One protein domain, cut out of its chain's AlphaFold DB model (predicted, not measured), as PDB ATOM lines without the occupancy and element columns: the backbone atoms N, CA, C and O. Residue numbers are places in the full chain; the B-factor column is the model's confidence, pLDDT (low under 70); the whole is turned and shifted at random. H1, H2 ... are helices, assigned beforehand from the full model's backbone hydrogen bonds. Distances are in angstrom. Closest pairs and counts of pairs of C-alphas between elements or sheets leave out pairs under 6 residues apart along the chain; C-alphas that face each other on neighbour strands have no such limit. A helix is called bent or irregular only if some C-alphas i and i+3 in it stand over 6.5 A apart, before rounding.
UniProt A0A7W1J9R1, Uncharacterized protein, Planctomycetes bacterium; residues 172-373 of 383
ATOM      1  N   LEU A 172      -8.928 -54.120 -14.090       89.88
ATOM      2  CA  LEU A 172      -7.927 -53.085 -13.890       89.88
ATOM      3  C   LEU A 172      -6.525 -53.668 -13.762       89.88
ATOM      4  O   LEU A 172      -6.282 -54.626 -13.029       89.88
ATOM      5  N   VAL A 173      -5.584 -53.005 -14.424       91.06
ATOM      6  CA  VAL A 173      -4.160 -53.305 -14.338       91.06
ATOM      7  C   VAL A 173      -3.392 -51.997 -14.175       91.06
ATOM      8  O   VAL A 173      -3.411 -51.144 -15.061       91.06
ATOM      9  N   HIS A 174      -2.733 -51.839 -13.029       92.56
ATOM     10  CA  HIS A 174      -1.942 -50.659 -12.689       92.56
ATOM     11  C   HIS A 174      -0.845 -51.004 -11.674       92.56
ATOM     12  O   HIS A 174      -0.952 -51.985 -10.935       92.56
ATOM     13  N   THR A 175       0.194 -50.172 -11.589       93.56
ATOM     14  CA  THR A 175       1.196 -50.291 -10.517       93.56
ATOM     15  C   THR A 175       0.658 -49.718  -9.195       93.56
ATOM     16  O   THR A 175      -0.264 -48.892  -9.217       93.56
ATOM     17  N   PRO A 176       1.211 -50.111  -8.032       92.81
ATOM     18  CA  PRO A 176       0.845 -49.508  -6.745       92.81
ATOM     19  C   PRO A 176       1.052 -47.984  -6.728       92.81
ATOM     20  O   PRO A 176       0.143 -47.231  -6.379       92.81
ATOM     21  N   SER A 177       2.198 -47.509  -7.227       92.62
ATOM     22  CA  SER A 177       2.503 -46.077  -7.330       92.62
ATOM     23  C   SER A 177       1.484 -45.310  -8.178       92.62
ATOM     24  O   SER A 177       1.144 -44.167  -7.859       92.62
ATOM     25  N   PHE A 178       0.993 -45.910  -9.268       93.94
ATOM     26  CA  PHE A 178      -0.048 -45.309 -10.102       93.94
ATOM     27  C   PHE A 178      -1.376 -45.211  -9.343       93.94
ATOM     28  O   PHE A 178      -1.983 -44.140  -9.313       93.94
ATOM     29  N   ALA A 179      -1.784 -46.278  -8.648       94.06
ATOM     30  CA  ALA A 179      -2.987 -46.277  -7.815       94.06
ATOM     31  C   ALA A 179      -2.954 -45.178  -6.742       94.06
ATOM     32  O   ALA A 179      -3.951 -44.480  -6.530       94.06
ATOM     33  N   ASP A 180      -1.798 -44.959  -6.113       94.69
ATOM     34  CA  ASP A 180      -1.597 -43.889  -5.135       94.69
ATOM     35  C   ASP A 180      -1.722 -42.495  -5.761       94.69
ATOM     36  O   ASP A 180      -2.364 -41.606  -5.189       94.69
ATOM     37  N   ARG A 181      -1.140 -42.287  -6.953       94.56
ATOM     38  CA  ARG A 181      -1.299 -41.033  -7.715       94.56
ATOM     39  C   ARG A 181      -2.771 -40.775  -8.025       94.56
ATOM     40  O   ARG A 181      -3.274 -39.712  -7.661       94.56
ATOM     41  N   CYS A 182      -3.473 -41.756  -8.586       95.75
ATOM     42  CA  CYS A 182      -4.897 -41.647  -8.888       95.75
ATOM     43  C   CYS A 182      -5.718 -41.370  -7.627       95.75
ATOM     44  O   CYS A 182      -6.540 -40.461  -7.615       95.75
ATOM     45  N   THR A 183      -5.448 -42.067  -6.525       96.25
ATOM     46  CA  THR A 183      -6.141 -41.847  -5.249       96.25
ATOM     47  C   THR A 183      -5.939 -40.425  -4.721       96.25
ATOM     48  O   THR A 183      -6.879 -39.820  -4.193       96.25
ATOM     49  N   ARG A 184      -4.739 -39.848  -4.873       96.06
ATOM     50  CA  ARG A 184      -4.485 -38.438  -4.529       96.06
ATOM     51  C   ARG A 184      -5.276 -37.485  -5.422       96.06
ATOM     52  O   ARG A 184      -5.918 -36.583  -4.882       96.06
ATOM     53  N   THR A 185      -5.298 -37.711  -6.735       96.06
ATOM     54  CA  THR A 185      -6.120 -36.934  -7.681       96.06
ATOM     55  C   THR A 185      -7.603 -37.000  -7.311       96.06
ATOM     56  O   THR A 185      -8.256 -35.968  -7.174       96.06
ATOM     57  N   ILE A 186      -8.129 -38.198  -7.044       96.81
ATOM     58  CA  ILE A 186      -9.523 -38.421  -6.637       96.81
ATOM     59  C   ILE A 186      -9.851 -37.618  -5.376       96.81
ATOM     60  O   ILE A 186     -10.867 -36.925  -5.316       96.81
ATOM     61  N   LYS A 187      -8.976 -37.674  -4.363       95.69
ATOM     62  CA  LYS A 187      -9.136 -36.905  -3.122       95.69
ATOM     63  C   LYS A 187      -9.092 -35.394  -3.377       95.69
ATOM     64  O   LYS A 187      -9.895 -34.687  -2.773       95.69
ATOM     65  N   ARG A 188      -8.208 -34.906  -4.258       95.31
ATOM     66  CA  ARG A 188      -8.121 -33.484  -4.648       95.31
ATOM     67  C   ARG A 188      -9.424 -33.008  -5.284       95.31
ATOM     68  O   ARG A 188     -10.040 -32.082  -4.764       95.31
ATOM     69  N   ILE A 189      -9.872 -33.680  -6.346       95.69
ATOM     70  CA  ILE A 189     -11.097 -33.322  -7.074       95.69
ATOM     71  C   ILE A 189     -12.305 -33.364  -6.131       95.69
ATOM     72  O   ILE A 189     -13.105 -32.432  -6.091       95.69
ATOM     73  N   ARG A 190     -12.414 -34.414  -5.307       92.88
ATOM     74  CA  ARG A 190     -13.521 -34.572  -4.354       92.88
ATOM     75  C   ARG A 190     -13.560 -33.479  -3.286       92.88
ATOM     76  O   ARG A 190     -14.649 -33.093  -2.873       92.88
ATOM     77  N   ARG A 191     -12.403 -33.013  -2.805       90.69
ATOM     78  CA  ARG A 191     -12.337 -31.918  -1.823       90.69
ATOM     79  C   ARG A 191     -12.837 -30.602  -2.398       90.69
ATOM     80  O   ARG A 191     -13.316 -29.793  -1.613       90.69
ATOM     81  N   ALA A 192     -12.711 -30.410  -3.715       88.50
ATOM     82  CA  ALA A 192     -13.030 -29.161  -4.394       88.50
ATOM     83  C   ALA A 192     -12.437 -27.969  -3.621       88.50
ATOM     84  O   ALA A 192     -13.170 -27.136  -3.099       88.50
ATOM     85  N   GLU A 193     -11.109 -27.927  -3.454       83.44
ATOM     86  CA  GLU A 193     -10.457 -26.861  -2.683       83.44
ATOM     87  C   GLU A 193     -10.835 -25.483  -3.250       83.44
ATOM     88  O   GLU A 193     -10.692 -25.238  -4.446       83.44
ATOM     89  N   LYS A 194     -11.334 -24.581  -2.389       82.56
ATOM     90  CA  LYS A 194     -11.922 -23.274  -2.771       82.56
ATOM     91  C   LYS A 194     -13.209 -23.367  -3.611       82.56
ATOM     92  O   LYS A 194     -13.662 -22.366  -4.166       82.56
ATOM     93  N   GLY A 195     -13.792 -24.556  -3.704       84.94
ATOM     94  CA  GLY A 195     -15.099 -24.807  -4.279       84.94
ATOM     95  C   GLY A 195     -16.214 -24.236  -3.414       84.94
ATOM     96  O   GLY A 195     -16.058 -24.025  -2.210       84.94
ATOM     97  N   SER A 196     -17.356 -23.992  -4.042       89.50
ATOM     98  CA  SER A 196     -18.582 -23.658  -3.324       89.50
ATOM     99  C   SER A 196     -19.032 -24.814  -2.419       89.50
ATOM    100  O   SER A 196     -18.623 -25.958  -2.597       89.50
ATOM    101  N   SER A 197     -19.912 -24.531  -1.459       86.50
ATOM    102  CA  SER A 197     -20.494 -25.540  -0.553       86.50
ATOM    103  C   SER A 197     -21.883 -26.038  -0.977       86.50
ATOM    104  O   SER A 197     -22.412 -26.997  -0.407       86.50
ATOM    105  N   THR A 198     -22.496 -25.347  -1.936       88.50
ATOM    106  CA  THR A 198     -23.918 -25.418  -2.285       88.50
ATOM    107  C   THR A 198     -24.108 -25.310  -3.793       88.50
ATOM    108  O   THR A 198     -23.290 -24.722  -4.502       88.50
ATOM    109  N   TRP A 199     -25.199 -25.902  -4.285       91.38
ATOM    110  CA  TRP A 199     -25.607 -25.808  -5.684       91.38
ATOM    111  C   TRP A 199     -26.170 -24.422  -5.974       91.38
ATOM    112  O   TRP A 199     -27.267 -24.101  -5.525       91.38
ATOM    113  N   GLU A 200     -25.424 -23.623  -6.730       90.19
ATOM    114  CA  GLU A 200     -25.828 -22.274  -7.127       90.19
ATOM    115  C   GLU A 200     -25.483 -22.034  -8.601       90.19
ATOM    116  O   GLU A 200     -24.683 -22.751  -9.215       90.19
ATOM    117  N   GLU A 201     -26.110 -21.009  -9.161       88.19
ATOM    118  CA  GLU A 201     -25.892 -20.521 -10.517       88.19
ATOM    119  C   GLU A 201     -25.246 -19.140 -10.443       88.19
ATOM    120  O   GLU A 201     -25.712 -18.274  -9.701       88.19
ATOM    121  N   ALA A 202     -24.194 -18.898 -11.229       87.25
ATOM    122  CA  ALA A 202     -23.568 -17.572 -11.247       87.25
ATOM    123  C   ALA A 202     -24.489 -16.490 -11.845       87.25
ATOM    124  O   ALA A 202     -24.335 -15.311 -11.541       87.25
ATOM    125  N   ASN A 203     -25.460 -16.900 -12.670       83.94
ATOM    126  CA  ASN A 203     -26.396 -16.014 -13.365       83.94
ATOM    127  C   ASN A 203     -27.680 -15.723 -12.562       83.94
ATOM    128  O   ASN A 203     -28.628 -15.161 -13.109       83.94
ATOM    129  N   GLY A 204     -27.718 -16.096 -11.280       82.75
ATOM    130  CA  GLY A 204     -28.885 -15.936 -10.414       82.75
ATOM    131  C   GLY A 204     -29.753 -17.190 -10.324       82.75
ATOM    132  O   GLY A 204     -29.584 -18.160 -11.061       82.75
ATOM    133  N   GLU A 205     -30.674 -17.183  -9.364       86.00
ATOM    134  CA  GLU A 205     -31.491 -18.351  -9.047       86.00
ATOM    135  C   GLU A 205     -32.491 -18.681 -10.169       86.00
ATOM    136  O   GLU A 205     -33.239 -17.799 -10.606       86.00
ATOM    137  N   PRO A 206     -32.575 -19.948 -10.618       86.38
ATOM    138  CA  PRO A 206     -33.603 -20.349 -11.564       86.38
ATOM    139  C   PRO A 206     -35.001 -20.214 -10.938       86.38
ATOM    140  O   PRO A 206     -35.187 -20.562  -9.767       86.38
ATOM    141  N   PRO A 207     -36.011 -19.781 -11.713       87.00
ATOM    142  CA  PRO A 207     -37.372 -19.671 -11.210       87.00
ATOM    143  C   PRO A 207     -37.945 -21.055 -10.890       87.00
ATOM    144  O   PRO A 207     -37.720 -22.035 -11.618       87.00
ATOM    145  N   LEU A 208     -38.723 -21.128  -9.812       87.69
ATOM    146  CA  LEU A 208     -39.508 -22.310  -9.489       87.69
ATOM    147  C   LEU A 208     -40.889 -22.211 -10.165       87.69
ATOM    148  O   LEU A 208     -41.444 -21.120 -10.283       87.69
ATOM    149  N   PRO A 209     -41.464 -23.329 -10.645       90.31
ATOM    150  CA  PRO A 209     -42.835 -23.333 -11.143       90.31
ATOM    151  C   PRO A 209     -43.819 -22.907 -10.052       90.31
ATOM    152  O   PRO A 209     -43.647 -23.269  -8.888       90.31
ATOM    153  N   ARG A 210     -44.902 -22.226 -10.438       89.06
ATOM    154  CA  ARG A 210     -45.935 -21.748  -9.503       89.06
ATOM    155  C   ARG A 210     -46.513 -22.858  -8.619       89.06
ATOM    156  O   ARG A 210     -46.778 -22.622  -7.450       89.06
ATOM    157  N   GLU A 211     -46.665 -24.061  -9.164       91.06
ATOM    158  CA  GLU A 211     -47.146 -25.251  -8.441       91.06
ATOM    159  C   GLU A 211     -46.231 -25.658  -7.278       91.06
ATOM    160  O   GLU A 211     -46.690 -26.235  -6.297       91.06
ATOM    161  N   VAL A 212     -44.937 -25.343  -7.382       88.38
ATOM    162  CA  VAL A 212     -43.934 -25.589  -6.343       88.38
ATOM    163  C   VAL A 212     -43.808 -24.384  -5.410       88.38
ATOM    164  O   VAL A 212     -43.582 -24.576  -4.221       88.38
ATOM    165  N   GLU A 213     -43.970 -23.153  -5.913       87.88
ATOM    166  CA  GLU A 213     -43.875 -21.935  -5.092       87.88
ATOM    167  C   GLU A 213     -45.097 -21.702  -4.195       87.88
ATOM    168  O   GLU A 213     -44.922 -21.357  -3.029       87.88
ATOM    169  N   GLN A 214     -46.318 -21.931  -4.690       88.69
ATOM    170  CA  GLN A 214     -47.554 -21.676  -3.933       88.69
ATOM    171  C   GLN A 214     -47.617 -22.400  -2.579       88.69
ATOM    172  O   GLN A 214     -47.952 -21.757  -1.585       88.69
ATOM    173  N   PRO A 215     -47.265 -23.696  -2.473       90.31
ATOM    174  CA  PRO A 215     -47.229 -24.381  -1.181       90.31
ATOM    175  C   PRO A 215     -46.259 -23.752  -0.170       90.31
ATOM    176  O   PRO A 215     -46.475 -23.863   1.035       90.31
ATOM    177  N   LEU A 216     -45.202 -23.075  -0.635       90.56
ATOM    178  CA  LEU A 216     -44.201 -22.452   0.236       90.56
ATOM    179  C   LEU A 216     -44.709 -21.161   0.883       90.56
ATOM    180  O   LEU A 216     -44.183 -20.758   1.919       90.56
ATOM    181  N   GLU A 217     -45.716 -20.505   0.299       89.44
ATOM    182  CA  GLU A 217     -46.302 -19.268   0.834       89.44
ATOM    183  C   GLU A 217     -46.952 -19.485   2.206       89.44
ATOM    184  O   GLU A 217     -46.954 -18.573   3.032       89.44
ATOM    185  N   GLY A 218     -47.436 -20.704   2.473       89.69
ATOM    186  CA  GLY A 218     -48.004 -21.100   3.762       89.69
ATOM    187  C   GLY A 218     -46.972 -21.361   4.866       89.69
ATOM    188  O   GLY A 218     -47.364 -21.568   6.012       89.69
ATOM    189  N   LEU A 219     -45.671 -21.359   4.550       92.50
ATOM    190  CA  LEU A 219     -44.603 -21.619   5.517       92.50
ATOM    191  C   LEU A 219     -44.105 -20.325   6.195       92.50
ATOM    192  O   LEU A 219     -44.047 -19.259   5.557       92.50
ATOM    193  N   PRO A 220     -43.643 -20.411   7.461       95.69
ATOM    194  CA  PRO A 220     -42.894 -19.340   8.116       95.69
ATOM    195  C   PRO A 220     -41.752 -18.828   7.231       95.69
ATOM    196  O   PRO A 220     -41.128 -19.600   6.509       95.69
ATOM    197  N   GLU A 221     -41.443 -17.531   7.280       91.38
ATOM    198  CA  GLU A 221     -40.488 -16.903   6.348       91.38
ATOM    199  C   GLU A 221     -39.120 -17.610   6.301       91.38
ATOM    200  O   GLU A 221     -38.573 -17.832   5.219       91.38
ATOM    201  N   ASN A 222     -38.596 -18.017   7.458       91.69
ATOM    202  CA  ASN A 222     -37.317 -18.723   7.550       91.69
ATOM    203  C   ASN A 222     -37.381 -20.122   6.912       91.69
ATOM    204  O   ASN A 222     -36.490 -20.490   6.146       91.69
ATOM    205  N   GLU A 223     -38.451 -20.876   7.170       91.69
ATOM    206  CA  GLU A 223     -38.667 -22.209   6.591       91.69
ATOM    207  C   GLU A 223     -38.925 -22.133   5.087       91.69
ATOM    208  O   GLU A 223     -38.402 -22.942   4.323       91.69
ATOM    209  N   ARG A 224     -39.664 -21.115   4.640       91.00
ATOM    210  CA  ARG A 224     -39.892 -20.823   3.226       91.00
ATOM    211  C   ARG A 224     -38.584 -20.534   2.502       91.00
ATOM    212  O   ARG A 224     -38.336 -21.143   1.466       91.00
ATOM    213  N   LYS A 225     -37.732 -19.647   3.034       89.69
ATOM    214  CA  LYS A 225     -36.420 -19.337   2.433       89.69
ATOM    215  C   LYS A 225     -35.529 -20.578   2.357       89.69
ATOM    216  O   LYS A 225     -34.971 -20.849   1.297       89.69
ATOM    217  N   ALA A 226     -35.446 -21.354   3.437       90.12
ATOM    218  CA  ALA A 226     -34.643 -22.575   3.477       90.12
ATOM    219  C   ALA A 226     -35.157 -23.641   2.492       90.12
ATOM    220  O   ALA A 226     -34.387 -24.173   1.693       90.12
ATOM    221  N   THR A 227     -36.465 -23.907   2.493       90.69
ATOM    222  CA  THR A 227     -37.098 -24.889   1.597       90.69
ATOM    223  C   THR A 227     -36.958 -24.468   0.137       90.69
ATOM    224  O   THR A 227     -36.609 -25.284  -0.713       90.69
ATOM    225  N   ARG A 228     -37.149 -23.177  -0.163       91.38
ATOM    226  CA  ARG A 228     -36.960 -22.628  -1.510       91.38
ATOM    227  C   ARG A 228     -35.519 -22.803  -1.996       91.38
ATOM    228  O   ARG A 228     -35.323 -23.263  -3.117       91.38
ATOM    229  N   ALA A 229     -34.526 -22.503  -1.157       89.94
ATOM    230  CA  ALA A 229     -33.115 -22.688  -1.498       89.94
ATOM    231  C   ALA A 229     -32.773 -24.164  -1.783       89.94
ATOM    232  O   ALA A 229     -32.069 -24.456  -2.749       89.94
ATOM    233  N   LEU A 230     -33.322 -25.100  -0.998       89.44
ATOM    234  CA  LEU A 230     -33.161 -26.540  -1.240       89.44
ATOM    235  C   LEU A 230     -33.756 -26.965  -2.587       89.44
ATOM    236  O   LEU A 230     -33.084 -27.636  -3.366       89.44
ATOM    237  N   LEU A 231     -34.981 -26.530  -2.897       91.12
ATOM    238  CA  LEU A 231     -35.655 -26.853  -4.160       91.12
ATOM    239  C   LEU A 231     -34.914 -26.287  -5.379       91.12
ATOM    240  O   LEU A 231     -34.804 -26.954  -6.409       91.12
ATOM    241  N   ILE A 232     -34.381 -25.069  -5.260       92.06
ATOM    242  CA  ILE A 232     -33.538 -24.459  -6.290       92.06
ATOM    243  C   ILE A 232     -32.259 -25.274  -6.480       92.06
ATOM    244  O   ILE A 232     -31.948 -25.659  -7.610       92.06
ATOM    245  N   GLY A 233     -31.554 -25.600  -5.394       91.88
ATOM    246  CA  GLY A 233     -30.346 -26.423  -5.445       91.88
ATOM    247  C   GLY A 233     -30.600 -27.793  -6.083       91.88
ATOM    248  O   GLY A 233     -29.843 -28.225  -6.953       91.88
ATOM    249  N   ASP A 234     -31.712 -28.440  -5.732       90.56
ATOM    250  CA  ASP A 234     -32.143 -29.713  -6.309       90.56
ATOM    251  C   ASP A 234     -32.421 -29.608  -7.812       90.56
ATOM    252  O   ASP A 234     -32.061 -30.514  -8.574       90.56
ATOM    253  N   ARG A 235     -33.032 -28.504  -8.258       91.12
ATOM    254  CA  ARG A 235     -33.293 -28.228  -9.675       91.12
ATOM    255  C   ARG A 235     -31.993 -28.017 -10.449       91.12
ATOM    256  O   ARG A 235     -31.821 -28.658 -11.485       91.12
ATOM    257  N   ILE A 236     -31.083 -27.183  -9.939       93.69
ATOM    258  CA  ILE A 236     -29.765 -26.920 -10.544       93.69
ATOM    259  C   ILE A 236     -28.990 -28.232 -10.680       93.69
ATOM    260  O   ILE A 236     -28.551 -28.590 -11.770       93.69
ATOM    261  N   ARG A 237     -28.896 -28.999  -9.590       93.19
ATOM    262  CA  ARG A 237     -28.242 -30.311  -9.564       93.19
ATOM    263  C   ARG A 237     -28.837 -31.273 -10.590       93.19
ATOM    264  O   ARG A 237     -28.111 -31.921 -11.339       93.19
ATOM    265  N   SER A 238     -30.164 -31.398 -10.604       92.38
ATOM    266  CA  SER A 238     -30.857 -32.317 -11.512       92.38
ATOM    267  C   SER A 238     -30.630 -31.933 -12.970       92.38
ATOM    268  O   SER A 238     -30.464 -32.813 -13.812       92.38
ATOM    269  N   GLN A 239     -30.608 -30.633 -13.267       93.69
ATOM    270  CA  GLN A 239     -30.304 -30.137 -14.601       93.69
ATOM    271  C   GLN A 239     -28.851 -30.433 -14.982       93.69
ATOM    272  O   GLN A 239     -28.629 -31.015 -16.037       93.69
ATOM    273  N   PHE A 240     -27.893 -30.165 -14.090       96.00
ATOM    274  CA  PHE A 240     -26.478 -30.468 -14.303       96.00
ATOM    275  C   PHE A 240     -26.245 -31.942 -14.671       96.00
ATOM    276  O   PHE A 240     -25.617 -32.233 -15.686       96.00
ATOM    277  N   TYR A 241     -26.797 -32.893 -13.910       96.75
ATOM    278  CA  TYR A 241     -26.615 -34.313 -14.236       96.75
ATOM    279  C   TYR A 241     -27.316 -34.732 -15.532       96.75
ATOM    280  O   TYR A 241     -26.806 -35.602 -16.235       96.75
ATOM    281  N   LYS A 242     -28.456 -34.122 -15.881       95.25
ATOM    282  CA  LYS A 242     -29.084 -34.341 -17.195       95.25
ATOM    283  C   LYS A 242     -28.200 -33.813 -18.321       95.25
ATOM    284  O   LYS A 242     -28.038 -34.500 -19.324       95.25
ATOM    285  N   ASP A 243     -27.611 -32.635 -18.144       96.38
ATOM    286  CA  ASP A 243     -26.713 -32.038 -19.130       96.38
ATOM    287  C   ASP A 243     -25.463 -32.895 -19.338       96.38
ATOM    288  O   ASP A 243     -25.029 -33.061 -20.471       96.38
ATOM    289  N   VAL A 244     -24.933 -33.511 -18.279       97.38
ATOM    290  CA  VAL A 244     -23.807 -34.447 -18.395       97.38
ATOM    291  C   VAL A 244     -24.241 -35.770 -19.038       97.38
ATOM    292  O   VAL A 244     -23.769 -36.124 -20.114       97.38
ATOM    293  N   PHE A 245     -25.139 -36.525 -18.401       96.94
ATOM    294  CA  PHE A 245     -25.382 -37.923 -18.782       96.94
ATOM    295  C   PHE A 245     -26.336 -38.100 -19.966       96.94
ATOM    296  O   PHE A 245     -26.258 -39.120 -20.642       96.94
ATOM    297  N   LEU A 246     -27.247 -37.151 -20.210       95.50
ATOM    298  CA  LEU A 246     -28.275 -37.287 -21.252       95.50
ATOM    299  C   LEU A 246     -28.023 -36.412 -22.483       95.50
ATOM    300  O   LEU A 246     -28.515 -36.758 -23.557       95.50
ATOM    301  N   ARG A 247     -27.303 -35.293 -22.327       95.38
ATOM    302  CA  ARG A 247     -26.955 -34.383 -23.432       95.38
ATOM    303  C   ARG A 247     -25.504 -34.566 -23.861       95.38
ATOM    304  O   ARG A 247     -25.252 -35.096 -24.930       95.38
ATOM    305  N   PHE A 248     -24.545 -34.263 -22.989       95.81
ATOM    306  CA  PHE A 248     -23.127 -34.335 -23.343       95.81
ATOM    307  C   PHE A 248     -22.678 -35.747 -23.743       95.81
ATOM    308  O   PHE A 248     -22.002 -35.901 -24.752       95.81
ATOM    309  N   LEU A 249     -23.083 -36.787 -23.006       96.56
ATOM    310  CA  LEU A 249     -22.758 -38.180 -23.353       96.56
ATOM    311  C   LEU A 249     -23.706 -38.805 -24.391       96.56
ATOM    312  O   LEU A 249     -23.643 -40.014 -24.634       96.56
ATOM    313  N   ASN A 250     -24.601 -38.023 -24.998       94.69
ATOM    314  CA  ASN A 250     -25.542 -38.526 -25.990       94.69
ATOM    315  C   ASN A 250     -24.807 -39.044 -27.232       94.69
ATOM    316  O   ASN A 250     -23.916 -38.378 -27.752       94.69
ATOM    317  N   ARG A 251     -25.233 -40.200 -27.759       92.19
ATOM    318  CA  ARG A 251     -24.625 -40.827 -28.946       92.19
ATOM    319  C   ARG A 251     -24.594 -39.909 -30.174       92.19
ATOM    320  O   ARG A 251     -23.685 -40.027 -30.984       92.19
ATOM    321  N   ASN A 252     -25.571 -39.014 -30.306       90.50
ATOM    322  CA  ASN A 252     -25.699 -38.126 -31.460       90.50
ATOM    323  C   ASN A 252     -24.991 -36.774 -31.274       90.50
ATOM    324  O   ASN A 252     -24.816 -36.056 -32.254       90.50
ATOM    325  N   GLU A 253     -24.634 -36.405 -30.040       87.81
ATOM    326  CA  GLU A 253     -24.033 -35.098 -29.723       87.81
ATOM    327  C   GLU A 253     -22.549 -35.204 -29.348       87.81
ATOM    328  O   GLU A 253     -21.800 -34.249 -29.551       87.81
ATOM    329  N   LEU A 254     -22.109 -36.350 -28.817       91.00
ATOM    330  CA  LEU A 254     -20.730 -36.561 -28.391       91.00
ATOM    331  C   LEU A 254     -19.801 -36.753 -29.598       91.00
ATOM    332  O   LEU A 254     -19.958 -37.701 -30.366       91.00
ATOM    333  N   ASP A 255     -18.793 -35.886 -29.726       88.88
ATOM    334  CA  ASP A 255     -17.724 -36.049 -30.717       88.88
ATOM    335  C   ASP A 255     -16.924 -37.335 -30.411       88.88
ATOM    336  O   ASP A 255     -16.393 -37.472 -29.301       88.88
ATOM    337  N   PRO A 256     -16.781 -38.277 -31.365       88.50
ATOM    338  CA  PRO A 256     -15.933 -39.456 -31.193       88.50
ATOM    339  C   PRO A 256     -14.507 -39.118 -30.740       88.50
ATOM    340  O   PRO A 256     -13.940 -39.839 -29.919       88.50
ATOM    341  N   LYS A 257     -13.954 -37.980 -31.180       89.19
ATOM    342  CA  LYS A 257     -12.620 -37.525 -30.766       89.19
ATOM    343  C   LYS A 257     -12.536 -37.202 -29.278       89.19
ATOM    344  O   LYS A 257     -11.478 -37.391 -28.689       89.19
ATOM    345  N   GLU A 258     -13.629 -36.746 -28.665       88.62
ATOM    346  CA  GLU A 258     -13.693 -36.528 -27.214       88.62
ATOM    347  C   GLU A 258     -13.669 -37.863 -26.462       88.62
ATOM    348  O   GLU A 258     -13.135 -37.964 -25.366       88.62
ATOM    349  N   THR A 259     -14.216 -38.923 -27.056       88.56
ATOM    350  CA  THR A 259     -14.173 -40.259 -26.449       88.56
ATOM    351  C   THR A 259     -12.778 -40.875 -26.560       88.56
ATOM    352  O   THR A 259     -12.293 -41.482 -25.609       88.56
ATOM    353  N   GLU A 260     -12.110 -40.687 -27.699       87.50
ATOM    354  CA  GLU A 260     -10.754 -41.186 -27.960       87.50
ATOM    355  C   GLU A 260      -9.665 -40.411 -27.202       87.50
ATOM    356  O   GLU A 260      -8.619 -40.975 -26.874       87.50
ATOM    357  N   SER A 261      -9.895 -39.127 -26.908       90.06
ATOM    358  CA  SER A 261      -8.934 -38.279 -26.192       90.06
ATOM    359  C   SER A 261      -8.796 -38.656 -24.717       90.06
ATOM    360  O   SER A 261      -7.748 -38.396 -24.113       90.06
ATOM    361  N   HIS A 262      -9.807 -39.318 -24.141       93.06
ATOM    362  CA  HIS A 262      -9.802 -39.721 -22.740       93.06
ATOM    363  C   HIS A 262      -9.625 -41.218 -22.561       93.06
ATOM    364  O   HIS A 262     -10.465 -42.025 -22.940       93.06
ATOM    365  N   ARG A 263      -8.537 -41.602 -21.890       91.44
ATOM    366  CA  ARG A 263      -8.253 -43.019 -21.630       91.44
ATOM    367  C   ARG A 263      -9.188 -43.599 -20.576       91.44
ATOM    368  O   ARG A 263      -9.722 -44.685 -20.758       91.44
ATOM    369  N   THR A 264      -9.397 -42.867 -19.486       95.38
ATOM    370  CA  THR A 264     -10.210 -43.290 -18.339       95.38
ATOM    371  C   THR A 264     -11.194 -42.202 -17.936       95.38
ATOM    372  O   THR A 264     -11.034 -41.032 -18.295       95.38
ATOM    373  N   VAL A 265     -12.199 -42.574 -17.144       97.44
ATOM    374  CA  VAL A 265     -13.124 -41.607 -16.535       97.44
ATOM    375  C   VAL A 265     -12.371 -40.556 -15.708       97.44
ATOM    376  O   VAL A 265     -12.709 -39.378 -15.769       97.44
ATOM    377  N   LEU A 266     -11.329 -40.942 -14.966       97.25
ATOM    378  CA  LEU A 266     -10.513 -40.010 -14.188       97.25
ATOM    379  C   LEU A 266      -9.798 -38.997 -15.087       97.25
ATOM    380  O   LEU A 266      -9.832 -37.811 -14.781       97.25
ATOM    381  N   HIS A 267      -9.228 -39.444 -16.210       95.69
ATOM    382  CA  HIS A 267      -8.577 -38.554 -17.174       95.69
ATOM    383  C   HIS A 267      -9.563 -37.539 -17.771       95.69
ATOM    384  O   HIS A 267      -9.243 -36.358 -17.890       95.69
ATOM    385  N   TRP A 268     -10.794 -37.969 -18.068       97.31
ATOM    386  CA  TRP A 268     -11.863 -37.061 -18.491       97.31
ATOM    387  C   TRP A 268     -12.198 -36.019 -17.409       97.31
ATOM    388  O   TRP A 268     -12.312 -34.830 -17.706       97.31
ATOM    389  N   LEU A 269     -12.291 -36.424 -16.138       98.00
ATOM    390  CA  LEU A 269     -12.527 -35.495 -15.023       98.00
ATOM    391  C   LEU A 269     -11.362 -34.508 -14.823       98.00
ATOM    392  O   LEU A 269     -11.609 -33.332 -14.559       98.00
ATOM    393  N   GLU A 270     -10.114 -34.952 -14.976       96.88
ATOM    394  CA  GLU A 270      -8.931 -34.079 -14.952       96.88
ATOM    395  C   GLU A 270      -8.934 -33.086 -16.124       96.88
ATOM    396  O   GLU A 270      -8.608 -31.912 -15.938       96.88
ATOM    397  N   SER A 271      -9.377 -33.512 -17.311       96.75
ATOM    398  CA  SER A 271      -9.570 -32.614 -18.456       96.75
ATOM    399  C   SER A 271     -10.613 -31.537 -18.161       96.75
ATOM    400  O   SER A 271     -10.366 -30.359 -18.430       96.75
ATOM    401  N   ILE A 272     -11.742 -31.896 -17.534       97.00
ATOM    402  CA  ILE A 272     -12.750 -30.922 -17.088       97.00
ATOM    403  C   ILE A 272     -12.157 -29.948 -16.064       97.00
ATOM    404  O   ILE A 272     -12.427 -28.750 -16.140       97.00
ATOM    405  N   GLU A 273     -11.345 -30.426 -15.118       95.62
ATOM    406  CA  GLU A 273     -10.664 -29.566 -14.140       95.62
ATOM    407  C   GLU A 273      -9.755 -28.541 -14.835       95.62
ATOM    408  O   GLU A 273      -9.814 -27.349 -14.526       95.62
ATOM    409  N   ALA A 274      -8.956 -28.990 -15.808       95.12
ATOM    410  CA  ALA A 274      -7.995 -28.156 -16.521       95.12
ATOM    411  C   ALA A 274      -8.656 -27.192 -17.521       95.12
ATOM    412  O   ALA A 274      -8.238 -26.041 -17.658       95.12
ATOM    413  N   THR A 275      -9.692 -27.645 -18.228       95.31
ATOM    414  CA  THR A 275     -10.296 -26.931 -19.362       95.31
ATOM    415  C   THR A 275     -11.817 -26.819 -19.258       95.31
ATOM    416  O   THR A 275     -12.533 -26.881 -20.250       95.31
ATOM    417  N   ALA A 276     -12.340 -26.536 -18.060       94.38
ATOM    418  CA  ALA A 276     -13.782 -26.442 -17.785       94.38
ATOM    419  C   ALA A 276     -14.595 -25.583 -18.779       94.38
ATOM    420  O   ALA A 276     -15.782 -25.813 -18.964       94.38
ATOM    421  N   HIS A 277     -13.994 -24.575 -19.413       91.56
ATOM    422  CA  HIS A 277     -14.672 -23.727 -20.399       91.56
ATOM    423  C   HIS A 277     -15.050 -24.462 -21.700       91.56
ATOM    424  O   HIS A 277     -15.971 -24.020 -22.385       91.56
ATOM    425  N   LEU A 278     -14.389 -25.579 -22.018       92.94
ATOM    426  CA  LEU A 278     -14.694 -26.417 -23.180       92.94
ATOM    427  C   LEU A 278     -15.924 -27.310 -22.961       92.94
ATOM    428  O   LEU A 278     -16.495 -27.809 -23.925       92.94
ATOM    429  N   TYR A 279     -16.373 -27.470 -21.713       94.81
ATOM    430  CA  TYR A 279     -17.495 -28.334 -21.356       94.81
ATOM    431  C   TYR A 279     -18.779 -27.510 -21.174       94.81
ATOM    432  O   TYR A 279     -18.855 -26.722 -20.223       94.81
ATOM    433  N   PRO A 280     -19.819 -27.682 -22.018       94.44
ATOM    434  CA  PRO A 280     -21.022 -26.840 -21.986       94.44
ATOM    435  C   PRO A 280     -21.709 -26.782 -20.615       94.44
ATOM    436  O   PRO A 280     -22.093 -25.711 -20.154       94.44
ATOM    437  N   PHE A 281     -21.778 -27.911 -19.904       95.12
ATOM    438  CA  PHE A 281     -22.393 -28.023 -18.571       95.12
ATOM    439  C   PHE A 281     -21.600 -27.329 -17.441       95.12
ATOM    440  O   PHE A 281     -22.070 -27.244 -16.303       95.12
ATOM    441  N   MET A 282     -20.401 -26.818 -17.741       96.06
ATOM    442  CA  MET A 282     -19.551 -26.046 -16.827       96.06
ATOM    443  C   MET A 282     -19.509 -24.552 -17.179       96.06
ATOM    444  O   MET A 282     -18.965 -23.750 -16.410       96.06
ATOM    445  N   GLN A 283     -20.040 -24.154 -18.337       93.69
ATOM    446  CA  GLN A 283     -20.010 -22.767 -18.791       93.69
ATOM    447  C   GLN A 283     -20.915 -21.866 -17.943       93.69
ATOM    448  O   GLN A 283     -21.845 -22.311 -17.274       93.69
ATOM    449  N   GLY A 284     -20.589 -20.571 -17.926       89.75
ATOM    450  CA  GLY A 284     -21.337 -19.572 -17.161       89.75
ATOM    451  C   GLY A 284     -21.195 -19.678 -15.640       89.75
ATOM    452  O   GLY A 284     -21.818 -18.896 -14.944       89.75
ATOM    453  N   GLN A 285     -20.379 -20.598 -15.112       93.62
ATOM    454  CA  GLN A 285     -20.176 -20.771 -13.670       93.62
ATOM    455  C   GLN A 285     -18.898 -20.110 -13.153       93.62
ATOM    456  O   GLN A 285     -17.879 -20.039 -13.853       93.62
ATOM    457  N   THR A 286     -18.927 -19.712 -11.877       93.44
ATOM    458  CA  THR A 286     -17.727 -19.289 -11.144       93.44
ATOM    459  C   THR A 286     -16.738 -20.448 -11.001       93.44
ATOM    460  O   THR A 286     -17.110 -21.620 -11.078       93.44
ATOM    461  N   ALA A 287     -15.461 -20.139 -10.760       93.31
ATOM    462  CA  ALA A 287     -14.446 -21.166 -10.510       93.31
ATOM    463  C   ALA A 287     -14.812 -22.066  -9.311       93.31
ATOM    464  O   ALA A 287     -14.660 -23.284  -9.389       93.31
ATOM    465  N   GLY A 288     -15.374 -21.479  -8.246       94.06
ATOM    466  CA  GLY A 288     -15.837 -22.222  -7.072       94.06
ATOM    467  C   GLY A 288     -16.972 -23.198  -7.394       94.06
ATOM    468  O   GLY A 288     -16.916 -24.362  -6.990       94.06
ATOM    469  N   GLN A 289     -17.961 -22.774  -8.189       94.38
ATOM    470  CA  GLN A 289     -19.048 -23.656  -8.627       94.38
ATOM    471  C   GLN A 289     -18.548 -24.753  -9.576       94.38
ATOM    472  O   GLN A 289     -18.990 -25.891  -9.466       94.38
ATOM    473  N   LYS A 290     -17.582 -24.465 -10.459       96.00
ATOM    474  CA  LYS A 290     -16.953 -25.482 -11.323       96.00
ATOM    475  C   LYS A 290     -16.255 -26.567 -10.502       96.00
ATOM    476  O   LYS A 290     -16.532 -27.746 -10.705       96.00
ATOM    477  N   ALA A 291     -15.412 -26.185  -9.542       95.75
ATOM    478  CA  ALA A 291     -14.736 -27.143  -8.668       95.75
ATOM    479  C   ALA A 291     -15.742 -27.990  -7.866       95.75
ATOM    480  O   ALA A 291     -15.622 -29.213  -7.817       95.75
ATOM    481  N   TYR A 292     -16.778 -27.353  -7.304       95.31
ATOM    482  CA  TYR A 292     -17.841 -28.051  -6.578       95.31
ATOM    483  C   TYR A 292     -18.583 -29.055  -7.472       95.31
ATOM    484  O   TYR A 292     -18.664 -30.235  -7.133       95.31
ATOM    485  N   ARG A 293     -19.066 -28.621  -8.644       96.06
ATOM    486  CA  ARG A 293     -19.769 -29.469  -9.622       96.06
ATOM    487  C   ARG A 293     -18.931 -30.664 -10.063       96.06
ATOM    488  O   ARG A 293     -19.465 -31.766 -10.163       96.06
ATOM    489  N   LEU A 294     -17.629 -30.474 -10.272       97.38
ATOM    490  CA  LEU A 294     -16.721 -31.561 -10.633       97.38
ATOM    491  C   LEU A 294     -16.581 -32.594  -9.501       97.38
ATOM    492  O   LEU A 294     -16.684 -33.794  -9.752       97.38
ATOM    493  N   GLY A 295     -16.426 -32.143  -8.252       96.31
ATOM    494  CA  GLY A 295     -16.415 -33.031  -7.086       96.31
ATOM    495  C   GLY A 295     -17.724 -33.816  -6.927       96.31
ATOM    496  O   GLY A 295     -17.701 -35.010  -6.617       96.31
ATOM    497  N   GLN A 296     -18.864 -33.175  -7.207       95.62
ATOM    498  CA  GLN A 296     -20.179 -33.824  -7.219       95.62
ATOM    499  C   GLN A 296     -20.305 -34.851  -8.351       95.62
ATOM    500  O   GLN A 296     -20.768 -35.965  -8.109       95.62
ATOM    501  N   LEU A 297     -19.841 -34.522  -9.561       97.69
ATOM    502  CA  LEU A 297     -19.832 -35.440 -10.701       97.69
ATOM    503  C   LEU A 297     -18.995 -36.690 -10.411       97.69
ATOM    504  O   LEU A 297     -19.488 -37.802 -10.597       97.69
ATOM    505  N   LEU A 298     -17.780 -36.518  -9.881       97.75
ATOM    506  CA  LEU A 298     -16.926 -37.627  -9.452       97.75
ATOM    507  C   LEU A 298     -17.665 -38.528  -8.457       97.75
ATOM    508  O   LEU A 298     -17.745 -39.742  -8.652       97.75
ATOM    509  N   GLY A 299     -18.246 -37.941  -7.405       95.69
ATOM    510  CA  GLY A 299     -19.006 -38.691  -6.405       95.69
ATOM    511  C   GLY A 299     -20.203 -39.429  -7.009       95.69
ATOM    512  O   GLY A 299     -20.452 -40.586  -6.669       95.69
ATOM    513  N   LYS A 300     -20.912 -38.790  -7.946       97.19
ATOM    514  CA  LYS A 300     -22.077 -39.369  -8.613       97.19
ATOM    515  C   LYS A 300     -21.705 -40.567  -9.479       97.19
ATOM    516  O   LYS A 300     -22.417 -41.564  -9.431       97.19
ATOM    517  N   ILE A 301     -20.595 -40.515 -10.212       98.25
ATOM    518  CA  ILE A 301     -20.130 -41.646 -11.030       98.25
ATOM    519  C   ILE A 301     -19.835 -42.868 -10.154       98.25
ATOM    520  O   ILE A 301     -20.276 -43.970 -10.478       98.25
ATOM    521  N   ILE A 302     -19.163 -42.678  -9.014       97.12
ATOM    522  CA  ILE A 302     -18.883 -43.784  -8.086       97.12
ATOM    523  C   ILE A 302     -20.191 -44.353  -7.512       97.12
ATOM    524  O   ILE A 302     -20.352 -45.568  -7.445       97.12
ATOM    525  N   GLN A 303     -21.154 -43.499  -7.144       95.81
ATOM    526  CA  GLN A 303     -22.467 -43.954  -6.669       95.81
ATOM    527  C   GLN A 303     -23.246 -44.725  -7.742       95.81
ATOM    528  O   GLN A 303     -23.912 -45.706  -7.425       95.81
ATOM    529  N   ILE A 304     -23.178 -44.297  -9.008       97.50
ATOM    530  CA  ILE A 304     -23.786 -45.029 -10.124       97.50
ATOM    531  C   ILE A 304     -23.124 -46.406 -10.237       97.50
ATOM    532  O   ILE A 304     -23.832 -47.408 -10.291       97.50
ATOM    533  N   HIS A 305     -21.789 -46.473 -10.218       97.88
ATOM    534  CA  HIS A 305     -21.074 -47.747 -10.256       97.88
ATOM    535  C   HIS A 305     -21.512 -48.684  -9.123       97.88
ATOM    536  O   HIS A 305     -21.920 -49.811  -9.397       97.88
ATOM    537  N   GLU A 306     -21.490 -48.197  -7.876       96.88
ATOM    538  CA  GLU A 306     -21.927 -48.936  -6.684       96.88
ATOM    539  C   GLU A 306     -23.336 -49.495  -6.863       96.88
ATOM    540  O   GLU A 306     -23.555 -50.693  -6.696       96.88
ATOM    541  N   MET A 307     -24.283 -48.637  -7.244       96.81
ATOM    542  CA  MET A 307     -25.693 -48.993  -7.346       96.81
ATOM    543  C   MET A 307     -25.918 -50.096  -8.384       96.81
ATOM    544  O   MET A 307     -26.637 -51.059  -8.113       96.81
ATOM    545  N   TYR A 308     -25.294 -49.987  -9.559       97.81
ATOM    546  CA  TYR A 308     -25.430 -51.004 -10.600       97.81
ATOM    547  C   TYR A 308     -24.678 -52.293 -10.260       97.81
ATOM    548  O   TYR A 308     -25.244 -53.371 -10.445       97.81
ATOM    549  N   ALA A 309     -23.475 -52.207  -9.683       96.88
ATOM    550  CA  ALA A 309     -22.724 -53.383  -9.241       96.88
ATOM    551  C   ALA A 309     -23.487 -54.148  -8.151       96.88
ATOM    552  O   ALA A 309     -23.552 -55.377  -8.170       96.88
ATOM    553  N   ARG A 310     -24.148 -53.419  -7.248       96.25
ATOM    554  CA  ARG A 310     -25.023 -53.975  -6.217       96.25
ATOM    555  C   ARG A 310     -26.243 -54.681  -6.805       96.25
ATOM    556  O   ARG A 310     -26.555 -55.792  -6.382       96.25
ATOM    557  N   VAL A 311     -26.912 -54.078  -7.790       96.69
ATOM    558  CA  VAL A 311     -28.028 -54.721  -8.511       96.69
ATOM    559  C   VAL A 311     -27.547 -55.973  -9.248       96.69
ATOM    560  O   VAL A 311     -28.228 -57.001  -9.215       96.69
ATOM    561  N   ALA A 312     -26.376 -55.925  -9.886       95.88
ATOM    562  CA  ALA A 312     -25.785 -57.069 -10.573       95.88
ATOM    563  C   ALA A 312     -25.472 -58.218  -9.600       95.88
ATOM    564  O   ALA A 312     -25.839 -59.358  -9.875       95.88
ATOM    565  N   LEU A 313     -24.889 -57.917  -8.436       95.31
ATOM    566  CA  LEU A 313     -24.620 -58.904  -7.388       95.31
ATOM    567  C   LEU A 313     -25.915 -59.516  -6.838       95.31
ATOM    568  O   LEU A 313     -26.040 -60.736  -6.759       95.31
ATOM    569  N   ALA A 314     -26.916 -58.685  -6.531       96.12
ATOM    570  CA  ALA A 314     -28.218 -59.170  -6.087       96.12
ATOM    571  C   ALA A 314     -28.864 -60.084  -7.141       96.12
ATOM    572  O   ALA A 314     -29.406 -61.124  -6.790       96.12
ATOM    573  N   SER A 315     -28.724 -59.773  -8.434       95.25
ATOM    574  CA  SER A 315     -29.258 -60.597  -9.534       95.25
ATOM    575  C   SER A 315     -28.692 -62.024  -9.571       95.25
ATOM    576  O   SER A 315     -29.325 -62.914 -10.140       95.25
ATOM    577  N   GLN A 316     -27.514 -62.255  -8.985       93.75
ATOM    578  CA  GLN A 316     -26.890 -63.580  -8.892       93.75
ATOM    579  C   GLN A 316     -27.420 -64.390  -7.699       93.75
ATOM    580  O   GLN A 316     -27.324 -65.617  -7.693       93.75
ATOM    581  N   HIS A 317     -28.014 -63.728  -6.703       92.69
ATOM    582  CA  HIS A 317     -28.525 -64.374  -5.501       92.69
ATOM    583  C   HIS A 317     -29.862 -65.094  -5.779       92.69
ATOM    584  O   HIS A 317     -30.767 -64.486  -6.365       92.69
ATOM    585  N   PRO A 318     -30.057 -66.348  -5.314       92.88
ATOM    586  CA  PRO A 318     -31.269 -67.130  -5.588       92.88
ATOM    587  C   PRO A 318     -32.583 -66.407  -5.254       92.88
ATOM    588  O   PRO A 318     -33.542 -66.499  -6.014       92.88
ATOM    589  N   THR A 319     -32.608 -65.631  -4.164       93.19
ATOM    590  CA  THR A 319     -33.784 -64.850  -3.727       93.19
ATOM    591  C   THR A 319     -34.243 -63.802  -4.743       93.19
ATOM    592  O   THR A 319     -35.439 -63.557  -4.861       93.19
ATOM    593  N   TYR A 320     -33.320 -63.178  -5.477       94.81
ATOM    594  CA  TYR A 320     -33.621 -62.034  -6.348       94.81
ATOM    595  C   TYR A 320     -33.591 -62.382  -7.835       94.81
ATOM    596  O   TYR A 320     -34.219 -61.684  -8.633       94.81
ATOM    597  N   ARG A 321     -32.914 -63.474  -8.211       93.44
ATOM    598  CA  ARG A 321     -32.723 -63.898  -9.602       93.44
ATOM    599  C   ARG A 321     -34.031 -63.963 -10.398       93.44
ATOM    600  O   ARG A 321     -34.143 -63.311 -11.435       93.44
ATOM    601  N   GLU A 322     -35.027 -64.705  -9.912       93.12
ATOM    602  CA  GLU A 322     -36.325 -64.817 -10.596       93.12
ATOM    603  C   GLU A 322     -37.153 -63.520 -10.512       93.12
ATOM    604  O   GLU A 322     -37.599 -63.042 -11.559       93.12
ATOM    605  N   PRO A 323     -37.302 -62.863  -9.337       93.06
ATOM    606  CA  PRO A 323     -38.000 -61.579  -9.246       93.06
ATOM    607  C   PRO A 323     -37.461 -60.476 -10.167       93.06
ATOM    608  O   PRO A 323     -38.223 -59.590 -10.554       93.06
ATOM    609  N   PHE A 324     -36.171 -60.494 -10.519       96.25
ATOM    610  CA  PHE A 324     -35.530 -59.442 -11.316       96.25
ATOM    611  C   PHE A 324     -35.660 -59.616 -12.832       96.25
ATOM    612  O   PHE A 324     -35.494 -58.635 -13.562       96.25
ATOM    613  N   LYS A 325     -35.959 -60.827 -13.317       90.19
ATOM    614  CA  LYS A 325     -35.795 -61.233 -14.725       90.19
ATOM    615  C   LYS A 325     -36.472 -60.314 -15.751       90.19
ATOM    616  O   LYS A 325     -35.919 -60.104 -16.824       90.19
ATOM    617  N   ALA A 326     -37.627 -59.737 -15.417       90.94
ATOM    618  CA  ALA A 326     -38.388 -58.835 -16.291       90.94
ATOM    619  C   ALA A 326     -38.494 -57.397 -15.752       90.94
ATOM    620  O   ALA A 326     -39.343 -56.633 -16.199       90.94
ATOM    621  N   LYS A 327     -37.673 -57.042 -14.758       95.12
ATOM    622  CA  LYS A 327     -37.725 -55.737 -14.094       95.12
ATOM    623  C   LYS A 327     -36.622 -54.820 -14.580       95.12
ATOM    624  O   LYS A 327     -35.494 -55.282 -14.768       95.12
ATOM    625  N   ASN A 328     -36.927 -53.536 -14.708       95.31
ATOM    626  CA  ASN A 328     -35.909 -52.508 -14.908       95.31
ATOM    627  C   ASN A 328     -35.153 -52.222 -13.597       95.31
ATOM    628  O   ASN A 328     -35.536 -52.657 -12.508       95.31
ATOM    629  N   THR A 329     -34.064 -51.470 -13.687       95.75
ATOM    630  CA  THR A 329     -33.186 -51.135 -12.567       95.75
ATOM    631  C   THR A 329     -33.935 -50.402 -11.457       95.75
ATOM    632  O   THR A 329     -33.737 -50.712 -10.284       95.75
ATOM    633  N   ARG A 330     -34.856 -49.487 -11.787       95.50
ATOM    634  CA  ARG A 330     -35.652 -48.758 -10.784       95.50
ATOM    635  C   ARG A 330     -36.533 -49.706  -9.967       95.50
ATOM    636  O   ARG A 330     -36.600 -49.586  -8.747       95.50
ATOM    637  N   GLU A 331     -37.179 -50.660 -10.625       96.31
ATOM    638  CA  GLU A 331     -38.012 -51.675  -9.977       96.31
ATOM    639  C   GLU A 331     -37.183 -52.646  -9.131       96.31
ATOM    640  O   GLU A 331     -37.587 -52.989  -8.020       96.31
ATOM    641  N   ARG A 332     -36.005 -53.061  -9.618       96.50
ATOM    642  CA  ARG A 332     -35.065 -53.900  -8.853       96.50
ATOM    643  C   ARG A 332     -34.608 -53.190  -7.583       96.50
ATOM    644  O   ARG A 332     -34.674 -53.770  -6.503       96.50
ATOM    645  N   LEU A 333     -34.234 -51.916  -7.691       95.69
ATOM    646  CA  LEU A 333     -33.841 -51.094  -6.546       95.69
ATOM    647  C   LEU A 333     -34.974 -50.935  -5.529       95.69
ATOM    648  O   LEU A 333     -34.711 -50.980  -4.331       95.69
ATOM    649  N   ALA A 334     -36.228 -50.796  -5.971       94.81
ATOM    650  CA  ALA A 334     -37.374 -50.722  -5.065       94.81
ATOM    651  C   ALA A 334     -37.569 -52.018  -4.255       94.81
ATOM    652  O   ALA A 334     -37.863 -51.960  -3.061       94.81
ATOM    653  N   ILE A 335     -37.357 -53.183  -4.880       95.94
ATOM    654  CA  ILE A 335     -37.390 -54.486  -4.194       95.94
ATOM    655  C   ILE A 335     -36.250 -54.578  -3.180       95.94
ATOM    656  O   ILE A 335     -36.484 -54.859  -2.011       95.94
ATOM    657  N   MET A 336     -35.028 -54.265  -3.609       95.81
ATOM    658  CA  MET A 336     -33.849 -54.284  -2.743       95.81
ATOM    659  C   MET A 336     -33.987 -53.335  -1.551       95.81
ATOM    660  O   MET A 336     -33.581 -53.678  -0.446       95.81
ATOM    661  N   ALA A 337     -34.586 -52.159  -1.756       93.50
ATOM    662  CA  ALA A 337     -34.850 -51.200  -0.691       93.50
ATOM    663  C   ALA A 337     -35.862 -51.741   0.331       93.50
ATOM    664  O   ALA A 337     -35.645 -51.584   1.529       93.50
ATOM    665  N   LYS A 338     -36.931 -52.412  -0.123       94.75
ATOM    666  CA  LYS A 338     -37.910 -53.064   0.764       94.75
ATOM    667  C   LYS A 338     -37.251 -54.135   1.638       94.75
ATOM    668  O   LYS A 338     -37.547 -54.227   2.829       94.75
ATOM    669  N   ASP A 339     -36.317 -54.880   1.062       94.19
ATOM    670  CA  ASP A 339     -35.617 -55.972   1.738       94.19
ATOM    671  C   ASP A 339     -34.359 -55.513   2.494       94.19
ATOM    672  O   ASP A 339     -33.652 -56.339   3.064       94.19
ATOM    673  N   HIS A 340     -34.075 -54.205   2.522       93.31
ATOM    674  CA  HIS A 340     -32.889 -53.623   3.160       93.31
ATOM    675  C   HIS A 340     -31.570 -54.240   2.659       93.31
ATOM    676  O   HIS A 340     -30.623 -54.420   3.427       93.31
ATOM    677  N   TYR A 341     -31.493 -54.553   1.360       94.38
ATOM    678  CA  TYR A 341     -30.297 -55.142   0.764       94.38
ATOM    679  C   TYR A 341     -29.082 -54.214   0.957       94.38
ATOM    680  O   TYR A 341     -29.157 -53.026   0.604       94.38
ATOM    681  N   PRO A 342     -27.957 -54.728   1.490       93.25
ATOM    682  CA  PRO A 342     -26.843 -53.896   1.925       93.25
ATOM    683  C   PRO A 342     -26.184 -53.157   0.758       93.25
ATOM    684  O   PRO A 342     -26.073 -53.681  -0.350       93.25
ATOM    685  N   VAL A 343     -25.734 -51.927   1.020       92.31
ATOM    686  CA  VAL A 343     -24.845 -51.178   0.115       92.31
ATOM    687  C   VAL A 343     -23.491 -51.876   0.007       92.31
ATOM    688  O   VAL A 343     -23.049 -52.514   0.966       92.31
ATOM    689  N   LEU A 344     -22.811 -51.740  -1.132       92.69
ATOM    690  CA  LEU A 344     -21.423 -52.191  -1.218       92.69
ATOM    691  C   LEU A 344     -20.527 -51.266  -0.391       92.69
ATOM    692  O   LEU A 344     -20.754 -50.056  -0.295       92.69
ATOM    693  N   ALA A 345     -19.487 -51.842   0.209       91.56
ATOM    694  CA  ALA A 345     -18.487 -51.063   0.918       91.56
ATOM    695  C   ALA A 345     -17.767 -50.125  -0.064       91.56
ATOM    696  O   ALA A 345     -17.281 -50.546  -1.111       91.56
ATOM    697  N   MET A 346     -17.675 -48.844   0.293       90.00
ATOM    698  CA  MET A 346     -16.981 -47.830  -0.503       90.00
ATOM    699  C   MET A 346     -15.467 -47.919  -0.284       90.00
ATOM    700  O   MET A 346     -14.877 -47.077   0.396       90.00
ATOM    701  N   THR A 347     -14.845 -48.967  -0.824       92.69
ATOM    702  CA  THR A 347     -13.401 -49.200  -0.698       92.69
ATOM    703  C   THR A 347     -12.598 -48.381  -1.723       92.69
ATOM    704  O   THR A 347     -13.154 -47.943  -2.739       92.69
ATOM    705  N   PRO A 348     -11.291 -48.144  -1.493       91.81
ATOM    706  CA  PRO A 348     -10.403 -47.549  -2.493       91.81
ATOM    707  C   PRO A 348     -10.438 -48.273  -3.839       91.81
ATOM    708  O   PRO A 348     -10.467 -47.619  -4.877       91.81
ATOM    709  N   GLU A 349     -10.522 -49.600  -3.825       92.50
ATOM    710  CA  GLU A 349     -10.555 -50.446  -5.017       92.50
ATOM    711  C   GLU A 349     -11.830 -50.215  -5.829       92.50
ATOM    712  O   GLU A 349     -11.753 -50.088  -7.046       92.50
ATOM    713  N   LEU A 350     -12.993 -50.077  -5.179       94.06
ATOM    714  CA  LEU A 350     -14.251 -49.756  -5.866       94.06
ATOM    715  C   LEU A 350     -14.203 -48.356  -6.495       94.06
ATOM    716  O   LEU A 350     -14.660 -48.154  -7.622       94.06
ATOM    717  N   MET A 351     -13.626 -47.380  -5.786       95.38
ATOM    718  CA  MET A 351     -13.454 -46.024  -6.317       95.38
ATOM    719  C   MET A 351     -12.504 -46.007  -7.520       95.38
ATOM    720  O   MET A 351     -12.807 -45.368  -8.527       95.38
ATOM    721  N   LEU A 352     -11.378 -46.721  -7.429       96.00
ATOM    722  CA  LEU A 352     -10.428 -46.869  -8.530       96.00
ATOM    723  C   LEU A 352     -11.058 -47.624  -9.704       96.00
ATOM    724  O   LEU A 352     -10.920 -47.160 -10.827       96.00
ATOM    725  N   ALA A 353     -11.815 -48.699  -9.468       95.38
ATOM    726  CA  ALA A 353     -12.567 -49.430 -10.495       95.38
ATOM    727  C   ALA A 353     -13.465 -48.499 -11.314       95.38
ATOM    728  O   ALA A 353     -13.361 -48.454 -12.540       95.38
ATOM    729  N   ALA A 354     -14.294 -47.699 -10.642       97.50
ATOM    730  CA  ALA A 354     -15.199 -46.776 -11.316       97.50
ATOM    731  C   ALA A 354     -14.453 -45.702 -12.128       97.50
ATOM    732  O   ALA A 354     -14.870 -45.369 -13.237       97.50
ATOM    733  N   LEU A 355     -13.363 -45.152 -11.584       97.69
ATOM    734  CA  LEU A 355     -12.682 -43.991 -12.162       97.69
ATOM    735  C   LEU A 355     -11.559 -44.353 -13.144       97.69
ATOM    736  O   LEU A 355     -11.238 -43.554 -14.019       97.69
ATOM    737  N   LEU A 356     -10.989 -45.551 -13.056       96.06
ATOM    738  CA  LEU A 356     -10.037 -46.084 -14.034       96.06
ATOM    739  C   LEU A 356     -10.712 -46.928 -15.119       96.06
ATOM    740  O   LEU A 356     -10.033 -47.389 -16.031       96.06
ATOM    741  N   CYS A 357     -12.039 -47.089 -15.064       96.25
ATOM    742  CA  CYS A 357     -12.809 -47.623 -16.180       96.25
ATOM    743  C   CYS A 357     -12.463 -46.850 -17.467       96.25
ATOM    744  O   CYS A 357     -12.438 -45.608 -17.426       96.25
ATOM    745  N   PRO A 358     -12.217 -47.538 -18.599       94.81
ATOM    746  CA  PRO A 358     -12.002 -46.862 -19.866       94.81
ATOM    747  C   PRO A 358     -13.164 -45.918 -20.174       94.81
ATOM    748  O   PRO A 358     -14.331 -46.313 -20.092       94.81
ATOM    749  N   PHE A 359     -12.861 -44.666 -20.522       96.06
ATOM    750  CA  PHE A 359     -13.910 -43.681 -20.795       96.06
ATOM    751  C   PHE A 359     -14.850 -44.126 -21.931       96.06
ATOM    752  O   PHE A 359     -16.060 -44.062 -21.721       96.06
ATOM    753  N   PRO A 360     -14.364 -44.700 -23.055       95.19
ATOM    754  CA  PRO A 360     -15.247 -45.232 -24.094       95.19
ATOM    755  C   PRO A 360     -16.220 -46.297 -23.573       95.19
ATOM    756  O   PRO A 360     -17.407 -46.253 -23.880       95.19
ATOM    757  N   THR A 361     -15.746 -47.208 -22.717       95.81
ATOM    758  CA  THR A 361     -16.579 -48.245 -22.090       95.81
ATOM    759  C   THR A 361     -17.642 -47.638 -21.177       95.81
ATOM    760  O   THR A 361     -18.789 -48.081 -21.179       95.81
ATOM    761  N   PHE A 362     -17.287 -46.611 -20.403       97.69
ATOM    762  CA  PHE A 362     -18.244 -45.889 -19.570       97.69
ATOM    763  C   PHE A 362     -19.317 -45.181 -20.412       97.69
ATOM    764  O   PHE A 362     -20.504 -45.297 -20.109       97.69
ATOM    765  N   VAL A 363     -18.917 -44.492 -21.482       97.62
ATOM    766  CA  VAL A 363     -19.829 -43.794 -22.400       97.62
ATOM    767  C   VAL A 363     -20.787 -44.771 -23.076       97.62
ATOM    768  O   VAL A 363     -21.999 -44.565 -23.020       97.62
ATOM    769  N   GLU A 364     -20.268 -45.852 -23.661       96.88
ATOM    770  CA  GLU A 364     -21.075 -46.899 -24.299       96.88
ATOM    771  C   GLU A 364     -22.096 -47.478 -23.312       96.88
ATOM    772  O   GLU A 364     -23.277 -47.630 -23.635       96.88
ATOM    773  N   TRP A 365     -21.662 -47.727 -22.073       97.62
ATOM    774  CA  TRP A 365     -22.529 -48.216 -21.012       97.62
ATOM    775  C   TRP A 365     -23.646 -47.220 -20.659       97.62
ATOM    776  O   TRP A 365     -24.810 -47.623 -20.576       97.62
ATOM    777  N   VAL A 366     -23.334 -45.926 -20.492       97.69
ATOM    778  CA  VAL A 366     -24.350 -44.889 -20.225       97.69
ATOM    779  C   VAL A 366     -25.346 -44.829 -21.381       97.69
ATOM    780  O   VAL A 366     -26.553 -44.900 -21.150       97.69
ATOM    781  N   GLN A 367     -24.859 -44.758 -22.620       96.69
ATOM    782  CA  GLN A 367     -25.697 -44.669 -23.815       96.69
ATOM    783  C   GLN A 367     -26.636 -45.870 -23.945       96.69
ATOM    784  O   GLN A 367     -27.833 -45.679 -24.150       96.69
ATOM    785  N   GLY A 368     -26.136 -47.096 -23.749       97.06
ATOM    786  CA  GLY A 368     -26.962 -48.305 -23.800       97.06
ATOM    787  C   GLY A 368     -28.056 -48.333 -22.726       97.06
ATOM    788  O   GLY A 368     -29.189 -48.748 -22.986       97.06
ATOM    789  N   ARG A 369     -27.767 -47.838 -21.515       96.25
ATOM    790  CA  ARG A 369     -28.768 -47.726 -20.440       96.25
ATOM    791  C   ARG A 369     -29.797 -46.633 -20.712       96.25
ATOM    792  O   ARG A 369     -30.967 -46.809 -20.385       96.25
ATOM    793  N   VAL A 370     -29.390 -45.512 -21.304       95.25
ATOM    794  CA  VAL A 370     -30.313 -44.432 -21.681       95.25
ATOM    795  C   VAL A 370     -31.239 -44.888 -22.811       95.25
ATOM    796  O   VAL A 370     -32.448 -44.690 -22.715       95.25
ATOM    797  N   GLU A 371     -30.698 -45.559 -23.829       94.31
ATOM    798  CA  GLU A 371     -31.447 -46.107 -24.969       94.31
ATOM    799  C   GLU A 371     -32.523 -47.110 -24.521       94.31
ATOM    800  O   GLU A 371     -33.659 -47.068 -24.987       94.31
ATOM    801  N   THR A 372     -32.199 -47.949 -23.537       94.12
ATOM    802  CA  THR A 372     -33.131 -48.924 -22.943       94.12
ATOM    803  C   THR A 372     -34.042 -48.341 -21.856       94.12
ATOM    804  O   THR A 372     -34.797 -49.085 -21.234       94.12
ATOM    805  N   GLN A 373     -33.993 -47.023 -21.614       92.75
ATOM    806  CA  GLN A 373     -34.709 -46.328 -20.530       92.75
ATOM    807  C   GLN A 373     -34.439 -46.910 -19.128       92.75
ATOM    808  O   GLN A 373     -35.228 -46.741 -18.197       92.75
TER     809      GLN A 373
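This is residues 172 to 373 of the 383 residues of an uncharacterized protein of Planctomycetes bacterium (UniProt A0A7W1J9R1). One long helix, H6, runs through the middle, with H1, H5 and H9 packed round its first two thirds and a small head of H7 and H8 at its last residues. The long helix H3 makes an arm with the short helix H2 folded back on its first turns at the far end, in a helical hairpin, while H10, with H4 touching it, meets the first residues of H5. The printed part has 202 residues with ten named helices, H1 to H10 in order, and no named strand; the class is all helix. It is compact, with a radius of gyration of the C-alphas of 19.2 A and spans of 53 by 44 by 34 A.

Find C-alpha 176 at (0.845, -49.508, -6.745); there H1 begins and runs to residue 191, 22.5 A. Next come H2, residues 210 to 217, and H3, residues 221 to 248, 38.6 A long. H4 is residues 256 to 261 and H5 is 265 to 278, 16.7 A. H6 starts at C-alpha 287, (-14.446, -21.166, -10.510), and runs 44.2 A to residue 316. H7 is residues 318 to 324, H8 329 to 338 and H9 348 to 356. H10, residues 359 to 371, 18.2 A, ends at C-alpha 371, (-31.447, -46.107, -24.969). H5 and H7 are irregular: C-alphas 274 and 277 are 8.9 A apart, and 319 and 322 are 7.3 A.

Start at the hub, H6, which touches five helices. The closest C-alphas to look for are Arg 190 of H1 and Gly 295, 4.3 A, at a steep tilt of 60 degrees; Leu 269 of H5 and Leu 294, 7.2 A, in a hairpin; and Ala 354 of H9 and Ile 302, 5.7 A. H7 touches H6 only at the corner, Arg 321 to Ser 315, 4.8 A, and H8 only just touches it, with 3 pairs of C-alphas within 8 A, the closest Arg 332 and Val 311, 7.1 A. H4 touches H10, Thr 259 to Pro 360, 5.6 A. H2 and H3 form a hairpin, with Leu 216 and Arg 224 closest, 5.5 A. H3 is close to H6 but not clearly touching, Tyr 241 to Leu 297, 7.7 A. Every O i to N i+4 pair is within hydrogen-bond range in H1, H4, H6, H8, H9 and H10; the counts are 22 of 24 in H3, 8 of 10 in H5, 1 of 4 in H2 and 1 of 3 in H7, where O i to N i+3 gives 3 of 5 in H2 and 1 of 4 in H7.

The C-alphas farthest apart, Thr 175 and Gly 218, are 59.0 A apart. The printed part has no cut, and the one long link is H1 to H2, residues 192 to 209. The mean pLDDT of the printed part is 93.4, and no printed residue is under 70.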